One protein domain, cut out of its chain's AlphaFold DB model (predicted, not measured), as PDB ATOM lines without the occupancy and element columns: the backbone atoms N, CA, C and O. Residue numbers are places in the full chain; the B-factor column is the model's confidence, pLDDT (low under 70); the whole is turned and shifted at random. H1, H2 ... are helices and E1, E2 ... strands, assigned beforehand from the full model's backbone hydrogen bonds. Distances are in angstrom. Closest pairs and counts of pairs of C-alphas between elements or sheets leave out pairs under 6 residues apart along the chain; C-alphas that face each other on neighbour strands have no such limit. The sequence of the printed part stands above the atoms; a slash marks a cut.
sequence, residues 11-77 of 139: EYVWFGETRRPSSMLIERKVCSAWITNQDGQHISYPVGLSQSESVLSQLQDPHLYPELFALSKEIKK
ATOM      1  N   GLU A  11      27.253  45.404-113.706       94.69
ATOM      2  CA  GLU A  11      27.649  46.488-112.813       94.69
ATOM      3  C   GLU A  11      29.175  46.509-112.729       94.69
ATOM      4  O   GLU A  11      29.811  45.466-112.588       94.69
ATOM      5  N   TYR A  12      29.762  47.700-112.836       94.75
ATOM      6  CA  TYR A  12      31.207  47.875-112.777       94.75
ATOM      7  C   TYR A  12      31.550  49.049-111.878       94.75
ATOM      8  O   TYR A  12      30.967  50.124-112.007       94.75
ATOM      9  N   VAL A  13      32.548  48.856-111.024       93.81
ATOM     10  CA  VAL A  13      33.150  49.923-110.225       93.81
ATOM     11  C   VAL A  13      34.642  49.886-110.480       93.81
ATOM     12  O   VAL A  13      35.250  48.823-110.394       93.81
ATOM     13  N   TRP A  14      35.240  51.030-110.794       93.50
ATOM     14  CA  TRP A  14      36.672  51.142-111.044       93.50
ATOM     15  C   TRP A  14      37.241  52.409-110.413       93.50
ATOM     16  O   TRP A  14      36.517  53.357-110.110       93.50
ATOM     17  N   PHE A  15      38.556  52.420-110.236       89.69
ATOM     18  CA  PHE A  15      39.300  53.581-109.780       89.69
ATOM     19  C   PHE A  15      39.799  54.432-110.961       89.69
ATOM     20  O   PHE A  15      40.262  53.907-111.978       89.69
ATOM     21  N   GLY A  16      39.752  55.757-110.807       89.50
ATOM     22  CA  GLY A  16      40.236  56.721-111.796       89.50
ATOM     23  C   GLY A  16      39.260  57.019-112.940       89.50
ATOM     24  O   GLY A  16      38.125  56.553-112.975       89.50
ATOM     25  N   GLU A  17      39.717  57.829-113.892       90.31
ATOM     26  CA  GLU A  17      38.866  58.401-114.947       90.31
ATOM     27  C   GLU A  17      38.455  57.390-116.023       90.31
ATOM     28  O   GLU A  17      37.415  57.534-116.658       90.31
ATOM     29  N   THR A  18      39.273  56.361-116.254       91.19
ATOM     30  CA  THR A  18      39.034  55.366-117.304       91.19
ATOM     31  C   THR A  18      38.948  53.966-116.719       91.19
ATOM     32  O   THR A  18      39.823  53.535-115.967       91.19
ATOM     33  N   ARG A  19      37.934  53.217-117.157       90.25
ATOM     34  CA  ARG A  19      37.787  51.793-116.859       90.25
ATOM     35  C   ARG A  19      38.928  50.995-117.499       90.25
ATOM     36  O   ARG A  19      39.031  50.926-118.723       90.25
ATOM     37  N   ARG A  20      39.767  50.361-116.675       89.81
ATOM     38  CA  ARG A  20      40.841  49.447-117.101       89.81
ATOM     39  C   ARG A  20      40.810  48.183-116.239       89.81
ATOM     40  O   ARG A  20      40.400  48.273-115.085       89.81
ATOM     41  N   PRO A  21      41.276  47.025-116.738       84.69
ATOM     42  CA  PRO A  21      41.308  45.798-115.939       84.69
ATOM     43  C   PRO A  21      42.060  45.963-114.612       84.69
ATOM     44  O   PRO A  21      41.599  45.492-113.582       84.69
ATOM     45  N   SER A  22      43.171  46.705-114.617       85.56
ATOM     46  CA  SER A  22      43.979  46.967-113.419       85.56
ATOM     47  C   SER A  22      43.352  47.953-112.432       85.56
ATOM     48  O   SER A  22      43.837  48.059-111.312       85.56
ATOM     49  N   SER A  23      42.323  48.704-112.837       88.81
ATOM     50  CA  SER A  23      41.604  49.628-111.957       88.81
ATOM     51  C   SER A  23      40.225  49.116-111.548       88.81
ATOM     52  O   SER A  23      39.508  49.826-110.847       88.81
ATOM     53  N   MET A  24      39.838  47.907-111.968       92.12
ATOM     54  CA  MET A  24      38.540  47.329-111.638       92.12
ATOM     55  C   MET A  24      38.480  46.962-110.155       92.12
ATOM     56  O   MET A  24      39.348  46.260-109.645       92.12
ATOM     57  N   LEU A  25      37.433  47.419-109.474       91.81
ATOM     58  CA  LEU A  25      37.132  47.082-108.084       91.81
ATOM     59  C   LEU A  25      35.991  46.074-107.999       91.81
ATOM     60  O   LEU A  25      36.086  45.128-107.227       91.81
ATOM     61  N   ILE A  26      34.939  46.259-108.800       93.69
ATOM     62  CA  ILE A  26      33.809  45.332-108.918       93.69
ATOM     63  C   ILE A  26      33.534  45.092-110.394       93.69
ATOM     64  O   ILE A  26      33.421  46.044-111.163       93.69
ATOM     65  N   GLU A  27      33.344  43.833-110.759       94.19
ATOM     66  CA  GLU A  27      32.706  43.421-112.003       94.19
ATOM     67  C   GLU A  27      31.573  42.455-111.660       94.19
ATOM     68  O   GLU A  27      31.803  41.409-111.069       94.19
ATOM     69  N   ARG A  28      30.341  42.787-112.033       93.44
ATOM     70  CA  ARG A  28      29.177  41.908-111.911       93.44
ATOM     71  C   ARG A  28      28.646  41.571-113.292       93.44
ATOM     72  O   ARG A  28      28.468  42.460-114.124       93.44
ATOM     73  N   LYS A  29      28.296  40.301-113.484       92.56
ATOM     74  CA  LYS A  29      27.525  39.792-114.621       92.56
ATOM     75  C   LYS A  29      26.382  38.926-114.104       92.56
ATOM     76  O   LYS A  29      26.601  37.830-113.588       92.56
ATOM     77  N   VAL A  30      25.157  39.416-114.268       88.50
ATOM     78  CA  VAL A  30      23.917  38.784-113.796       88.50
ATOM     79  C   VAL A  30      24.033  38.440-112.304       88.50
ATOM     80  O   VAL A  30      24.155  39.359-111.507       88.50
ATOM     81  N   CYS A  31      24.040  37.167-111.902       87.62
ATOM     82  CA  CYS A  31      24.117  36.762-110.490       87.62
ATOM     83  C   CYS A  31      25.549  36.544-109.972       87.62
ATOM     84  O   CYS A  31      25.717  36.194-108.806       87.62
ATOM     85  N   SER A  32      26.567  36.717-110.818       90.19
ATOM     86  CA  SER A  32      27.973  36.523-110.453       90.19
ATOM     87  C   SER A  32      28.677  37.864-110.329       90.19
ATOM     88  O   SER A  32      28.486  38.742-111.171       90.19
ATOM     89  N   ALA A  33      29.529  38.015-109.320       92.69
ATOM     90  CA  ALA A  33      30.426  39.157-109.231       92.69
ATOM     91  C   ALA A  33      31.838  38.741-108.852       92.69
ATOM     92  O   ALA A  33      32.062  37.725-108.196       92.69
ATOM     93  N   TRP A  34      32.772  39.584-109.253       92.62
ATOM     94  CA  TRP A  34      34.172  39.537-108.912       92.62
ATOM     95  C   TRP A  34      34.564  40.866-108.292       92.62
ATOM     96  O   TRP A  34      34.092  41.931-108.696       92.62
ATOM     97  N   ILE A  35      35.419  40.786-107.288       91.62
ATOM     98  CA  ILE A  35      35.849  41.920-106.492       91.62
ATOM     99  C   ILE A  35      37.361  41.871-106.336       91.62
ATOM    100  O   ILE A  35      37.958  40.797-106.243       91.62
ATOM    101  N   THR A  36      37.983  43.039-106.336       89.31
ATOM    102  CA  THR A  36      39.419  43.157-106.098       89.31
ATOM    103  C   THR A  36      39.660  43.275-104.598       89.31
ATOM    104  O   THR A  36      39.131  44.180-103.953       89.31
ATOM    105  N   ASN A  37      40.406  42.326-104.032       84.88
ATOM    106  CA  ASN A  37      40.751  42.327-102.611       84.88
ATOM    107  C   ASN A  37      41.900  43.311-102.305       84.88
ATOM    108  O   ASN A  37      42.464  43.939-103.200       84.88
ATOM    109  N   GLN A  38      42.278  43.413-101.029       81.00
ATOM    110  CA  GLN A  38      43.383  44.275-100.584       81.00
ATOM    111  C   GLN A  38      44.744  43.902-101.187       81.00
ATOM    112  O   GLN A  38      45.594  44.771-101.356       81.00
ATOM    113  N   ASP A  39      44.933  42.636-101.559       83.00
ATOM    114  CA  ASP A  39      46.146  42.149-102.225       83.00
ATOM    115  C   ASP A  39      46.153  42.450-103.740       83.00
ATOM    116  O   ASP A  39      47.071  42.043-104.453       83.00
ATOM    117  N   GLY A  40      45.125  43.135-104.258       82.75
ATOM    118  CA  GLY A  40      44.977  43.461-105.678       82.75
ATOM    119  C   GLY A  40      44.543  42.280-106.551       82.75
ATOM    120  O   GLY A  40      44.603  42.364-107.778       82.75
ATOM    121  N   GLN A  41      44.113  41.173-105.949       86.12
ATOM    122  CA  GLN A  41      43.645  39.989-106.661       86.12
ATOM    123  C   GLN A  41      42.156  40.097-106.975       86.12
ATOM    124  O   GLN A  41      41.345  40.414-106.105       86.12
ATOM    125  N   HIS A  42      41.794  39.772-108.214       87.94
ATOM    126  CA  HIS A  42      40.407  39.736-108.654       87.94
ATOM    127  C   HIS A  42      39.799  38.360-108.358       87.94
ATOM    128  O   HIS A  42      40.121  37.370-109.017       87.94
ATOM    129  N   ILE A  43      38.951  38.290-107.334       90.38
ATOM    130  CA  ILE A  43      38.395  37.042-106.799       90.38
ATOM    131  C   ILE A  43      36.874  37.014-106.938       90.38
ATOM    132  O   ILE A  43      36.230  38.058-107.000       90.38
ATOM    133  N   SER A  44      36.280  35.820-106.978       90.75
ATOM    134  CA  SER A  44      34.819  35.682-106.982       90.75
ATOM    135  C   SER A  44      34.234  36.178-105.662       90.75
ATOM    136  O   SER A  44      34.687  35.775-104.590       90.75
ATOM    137  N   TYR A  45      33.187  36.994-105.736       89.06
ATOM    138  CA  TYR A  45      32.399  37.369-104.571       89.06
ATOM    139  C   TYR A  45      31.610  36.136-104.089       89.06
ATOM    140  O   TYR A  45      30.923  35.509-104.899       89.06
ATOM    141  N   PRO A  46      31.727  35.734-102.811       82.25
ATOM    142  CA  PRO A  46      31.202  34.450-102.339       82.25
ATOM    143  C   PRO A  46      29.691  34.461-102.062       82.25
ATOM    144  O   PRO A  46      29.105  33.402-101.839       82.25
ATOM    145  N   VAL A  47      29.053  35.635-102.047       82.25
ATOM    146  CA  VAL A  47      27.626  35.777-101.731       82.25
ATOM    147  C   VAL A  47      26.801  35.726-103.014       82.25
ATOM    148  O   VAL A  47      27.099  36.417-103.987       82.25
ATOM    149  N   GLY A  48      25.739  34.918-103.001       80.56
ATOM    150  CA  GLY A  48      24.777  34.858-104.097       80.56
ATOM    151  C   GLY A  48      24.025  36.178-104.235       80.56
ATOM    152  O   GLY A  48      23.416  36.649-103.276       80.56
ATOM    153  N   LEU A  49      24.057  36.763-105.431       85.88
ATOM    154  CA  LEU A  49      23.466  38.069-105.681       85.88
ATOM    155  C   LEU A  49      22.025  37.956-106.190       85.88
ATOM    156  O   LEU A  49      21.745  37.227-107.143       85.88
ATOM    157  N   SER A  50      21.122  38.751-105.610       88.44
ATOM    158  CA  SER A  50      19.819  39.040-106.225       88.44
ATOM    159  C   SER A  50      19.992  39.685-107.606       88.44
ATOM    160  O   SER A  50      20.850  40.552-107.787       88.44
ATOM    161  N   GLN A  51      19.149  39.309-108.573       88.31
ATOM    162  CA  GLN A  51      19.146  39.883-109.926       88.31
ATOM    163  C   GLN A  51      18.756  41.362-109.944       88.31
ATOM    164  O   GLN A  51      19.210  42.088-110.820       88.31
ATOM    165  N   SER A  52      17.962  41.821-108.978       88.25
ATOM    166  CA  SER A  52      17.427  43.187-108.932       88.25
ATOM    167  C   SER A  52      18.256  44.161-108.092       88.25
ATOM    168  O   SER A  52      17.987  45.359-108.100       88.25
ATOM    169  N   GLU A  53      19.273  43.682-107.370       88.69
ATOM    170  CA  GLU A  53      20.064  44.507-106.455       88.69
ATOM    171  C   GLU A  53      21.521  44.642-106.898       88.69
ATOM    172  O   GLU A  53      22.128  43.700-107.405       88.69
ATOM    173  N   SER A  54      22.093  45.817-106.638       90.88
ATOM    174  CA  SER A  54      23.515  46.121-106.823       90.88
ATOM    175  C   SER A  54      24.405  45.362-105.825       90.88
ATOM    176  O   SER A  54      24.020  45.132-104.675       90.88
ATOM    177  N   VAL A  55      25.642  45.045-106.230       91.25
ATOM    178  CA  VAL A  55      26.697  44.514-105.346       91.25
ATOM    179  C   VAL A  55      26.965  45.469-104.179       91.25
ATOM    180  O   VAL A  55      27.136  45.026-103.043       91.25
ATOM    181  N   LEU A  56      26.937  46.785-104.419       90.50
ATOM    182  CA  LEU A  56      27.146  47.804-103.383       90.50
ATOM    183  C   LEU A  56      26.059  47.783-102.304       90.50
ATOM    184  O   LEU A  56      26.330  48.150-101.157       90.50
ATOM    185  N   SER A  57      24.847  47.326-102.623       87.81
ATOM    186  CA  SER A  57      23.779  47.161-101.631       87.81
ATOM    187  C   SER A  57      24.062  46.006-100.669       87.81
ATOM    188  O   SER A  57      23.778  46.142 -99.478       87.81
ATOM    189  N   GLN A  58      24.675  44.928-101.169       83.69
ATOM    190  CA  GLN A  58      24.917  43.670-100.448       83.69
ATOM    191  C   GLN A  58      26.322  43.544 -99.837       83.69
ATOM    192  O   GLN A  58      26.628  42.522 -99.229       83.69
ATOM    193  N   LEU A  59      27.179  44.558 -99.976       84.12
ATOM    194  CA  LEU A  59      28.495  44.611 -99.336       84.12
ATOM    195  C   LEU A  59      28.358  44.673 -97.805       84.12
ATOM    196  O   LEU A  59      27.811  45.639 -97.267       84.12
ATOM    197  N   GLN A  60      28.859  43.644 -97.113       75.81
ATOM    198  CA  GLN A  60      28.750  43.496 -95.651       75.81
ATOM    199  C   GLN A  60      30.082  43.634 -94.904       75.81
ATOM    200  O   GLN A  60      30.052  43.895 -93.704       75.81
ATOM    201  N   ASP A  61      31.224  43.523 -95.596       81.44
ATOM    202  CA  ASP A  61      32.553  43.417 -94.977       81.44
ATOM    203  C   ASP A  61      33.435  44.660 -95.233       81.44
ATOM    204  O   ASP A  61      34.229  44.675 -96.182       81.44
ATOM    205  N   PRO A  62      33.369  45.705 -94.379       79.19
ATOM    206  CA  PRO A  62      34.202  46.904 -94.509       79.19
ATOM    207  C   PRO A  62      35.701  46.606 -94.503       79.19
ATOM    208  O   PRO A  62      36.479  47.327 -95.120       79.19
ATOM    209  N   HIS A  63      36.110  45.563 -93.778       81.62
ATOM    210  CA  HIS A  63      37.517  45.214 -93.612       81.62
ATOM    211  C   HIS A  63      38.127  44.574 -94.848       81.62
ATOM    212  O   HIS A  63      39.330  44.687 -95.014       81.62
ATOM    213  N   LEU A  64      37.334  43.916 -95.693       80.75
ATOM    214  CA  LEU A  64      37.846  43.303 -96.917       80.75
ATOM    215  C   LEU A  64      37.899  44.319 -98.062       80.75
ATOM    216  O   LEU A  64      38.794  44.242 -98.900       80.75
ATOM    217  N   TYR A  65      36.975  45.288 -98.067       83.56
ATOM    218  CA  TYR A  65      36.776  46.217 -99.183       83.56
ATOM    219  C   TYR A  65      36.483  47.650 -98.696       83.56
ATOM    220  O   TYR A  65      35.361  48.145 -98.855       83.56
ATOM    221  N   PRO A  66      37.456  48.340 -98.075       83.88
ATOM    222  CA  PRO A  66      37.206  49.617 -97.411       83.88
ATOM    223  C   PRO A  66      36.753  50.725 -98.374       83.88
ATOM    224  O   PRO A  66      35.814  51.460 -98.056       83.88
ATOM    225  N   GLU A  67      37.344  50.825 -99.568       86.25
ATOM    226  CA  GLU A  67      36.968  51.824-100.577       86.25
ATOM    227  C   GLU A  67      35.544  51.591-101.094       86.25
ATOM    228  O   GLU A  67      34.747  52.524-101.206       86.25
ATOM    229  N   LEU A  68      35.194  50.331-101.363       89.06
ATOM    230  CA  LEU A  68      33.863  49.951-101.838       89.06
ATOM    231  C   LEU A  68      32.799  50.130-100.759       89.06
ATOM    232  O   LEU A  68      31.678  50.543-101.056       89.06
ATOM    233  N   PHE A  69      33.148  49.878 -99.500       89.00
ATOM    234  CA  PHE A  69      32.266  50.155 -98.376       89.00
ATOM    235  C   PHE A  69      32.011  51.660 -98.215       89.00
ATOM    236  O   PHE A  69      30.864  52.073 -98.025       89.00
ATOM    237  N   ALA A  70      33.049  52.494 -98.341       89.50
ATOM    238  CA  ALA A  70      32.902  53.948 -98.315       89.50
ATOM    239  C   ALA A  70      32.005  54.447 -99.461       89.50
ATOM    240  O   ALA A  70      31.086  55.234 -99.217       89.50
ATOM    241  N   LEU A  71      32.207  53.932-100.677       91.31
ATOM    242  CA  LEU A  71      31.362  54.233-101.833       91.31
ATOM    243  C   LEU A  71      29.907  53.799-101.610       91.31
ATOM    244  O   LEU A  71      28.992  54.593-101.823       91.31
ATOM    245  N   SER A  72      29.685  52.571-101.132       91.69
ATOM    246  CA  SER A  72      28.352  52.061-100.790       91.69
ATOM    247  C   SER A  72      27.657  52.976 -99.784       91.69
ATOM    248  O   SER A  72      26.499  53.347 -99.975       91.69
ATOM    249  N   LYS A  73      28.367  53.409 -98.735       90.69
ATOM    250  CA  LYS A  73      27.833  54.334 -97.730       90.69
ATOM    251  C   LYS A  73      27.454  55.686 -98.333       90.69
ATOM    252  O   LYS A  73      26.451  56.256 -97.911       90.69
ATOM    253  N   GLU A  74      28.233  56.199 -99.280       91.56
ATOM    254  CA  GLU A  74      27.947  57.476 -99.935       91.56
ATOM    255  C   GLU A  74      26.728  57.378-100.855       91.56
ATOM    256  O   GLU A  74      25.778  58.143-100.699       91.56
ATOM    257  N   ILE A  75      26.683  56.366-101.723       90.69
ATOM    258  CA  ILE A  75      25.545  56.127-102.621       90.69
ATOM    259  C   ILE A  75      24.263  55.859-101.823       90.69
ATOM    260  O   ILE A  75      23.198  56.359-102.178       90.69
ATOM    261  N   LYS A  76      24.342  55.152-100.685       87.69
ATOM    262  CA  LYS A  76      23.195  54.915 -99.787       87.69
ATOM    263  C   LYS A  76      22.611  56.193 -99.177       87.69
ATOM    264  O   LYS A  76      21.518  56.124 -98.610       87.69
ATOM    265  N   LYS A  77      23.277  57.348 -99.266       87.00
ATOM    266  CA  LYS A  77      22.698  58.647 -98.873       87.00
ATOM    267  C   LYS A  77      21.840  59.260 -99.975       87.00
ATOM    268  O   LYS A  77      21.000  60.103 -99.674       87.00
TER     269      LYS A  77
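What this domain is: This is residues 11 to 77 of the 139 residues of a protein of Legionella massiliensis (UniProt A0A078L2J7). A small wall of four antiparallel strands, E1 to E4, makes one part of the model, and two helices packed on each other, H1 and H2, lie together on one side of it, each reaching the sheet with a few residues only. The strands follow one another as three hairpins, and the stretch after E4 folds back through the short H1 to the longer H2. The printed part has 67 residues, with named elements in the order E1 E2 E3 E4 H1 H2, and the sheet's order is also E1 - E2 - E3 - E4. The class is mixed, helices and strands, with under half of the residues, 32, in named elements. The whole is compact and rounded, with a radius of gyration of the C-alphas of 11.2 A and spans of 26 by 25 by 22 A.

Where its parts are: The longest strand by residues is E2, residues 24 to 29, 13.7 A from first to last C-alpha. Beside it are E1, residues 11 to 14, 10.3 A, with C-alpha 11 at (27.649, 46.488, -112.813), and E3, residues 32 to 36, 13.9 A. E4, residues 42 to 44, is 7.1 A long. H1, residues 55 to 58, measures 5.3 A. H2, residues 66 to 75, measures 14.3 A and ends with C-alpha 75 at (25.545, 56.127, -102.621).

How they stand to each other: The strands form a meander, each the antiparallel neighbour of the one before. E2 and E3 are inner strands at 175 degrees, with N 27 and O 34 at 2.9 A, within hydrogen-bond range. E1, an edge strand, stands at 171 degrees to E2, with N 13 and O 26 within range at 2.9 A. E4, the other edge strand, stands at 146 degrees to E3, with N 43 and O 35 within range at 2.9 A. E1 and E4 are apart. H1 is on the sheet but only grazes it, with residues 55 to 56; the closest C-alphas of E2 and H1, those of Arg 28 and Val 55, are 7.5 A apart. H2 also only grazes the sheet, with residues 67 to 71; its closest C-alphas to E2 are those of Leu 68 and Leu 25, 7.6 A apart. H1 and H2 touch, with the C-alphas of Leu 56 and Ser 72 closest at 5.1 A. In H2 every O i to N i+4 pair is within hydrogen-bond range, and H1 is too short for such a pair.

The domain as a whole: The two C-alphas farthest apart, those of Asp 39 and Ser 52, are 29.5 A apart. The printed part has no cut and no long link; the links E2 to E3 and E3 to E4 are tight. Mean pLDDT of the printed part is 88.2, and no printed residue is under 70.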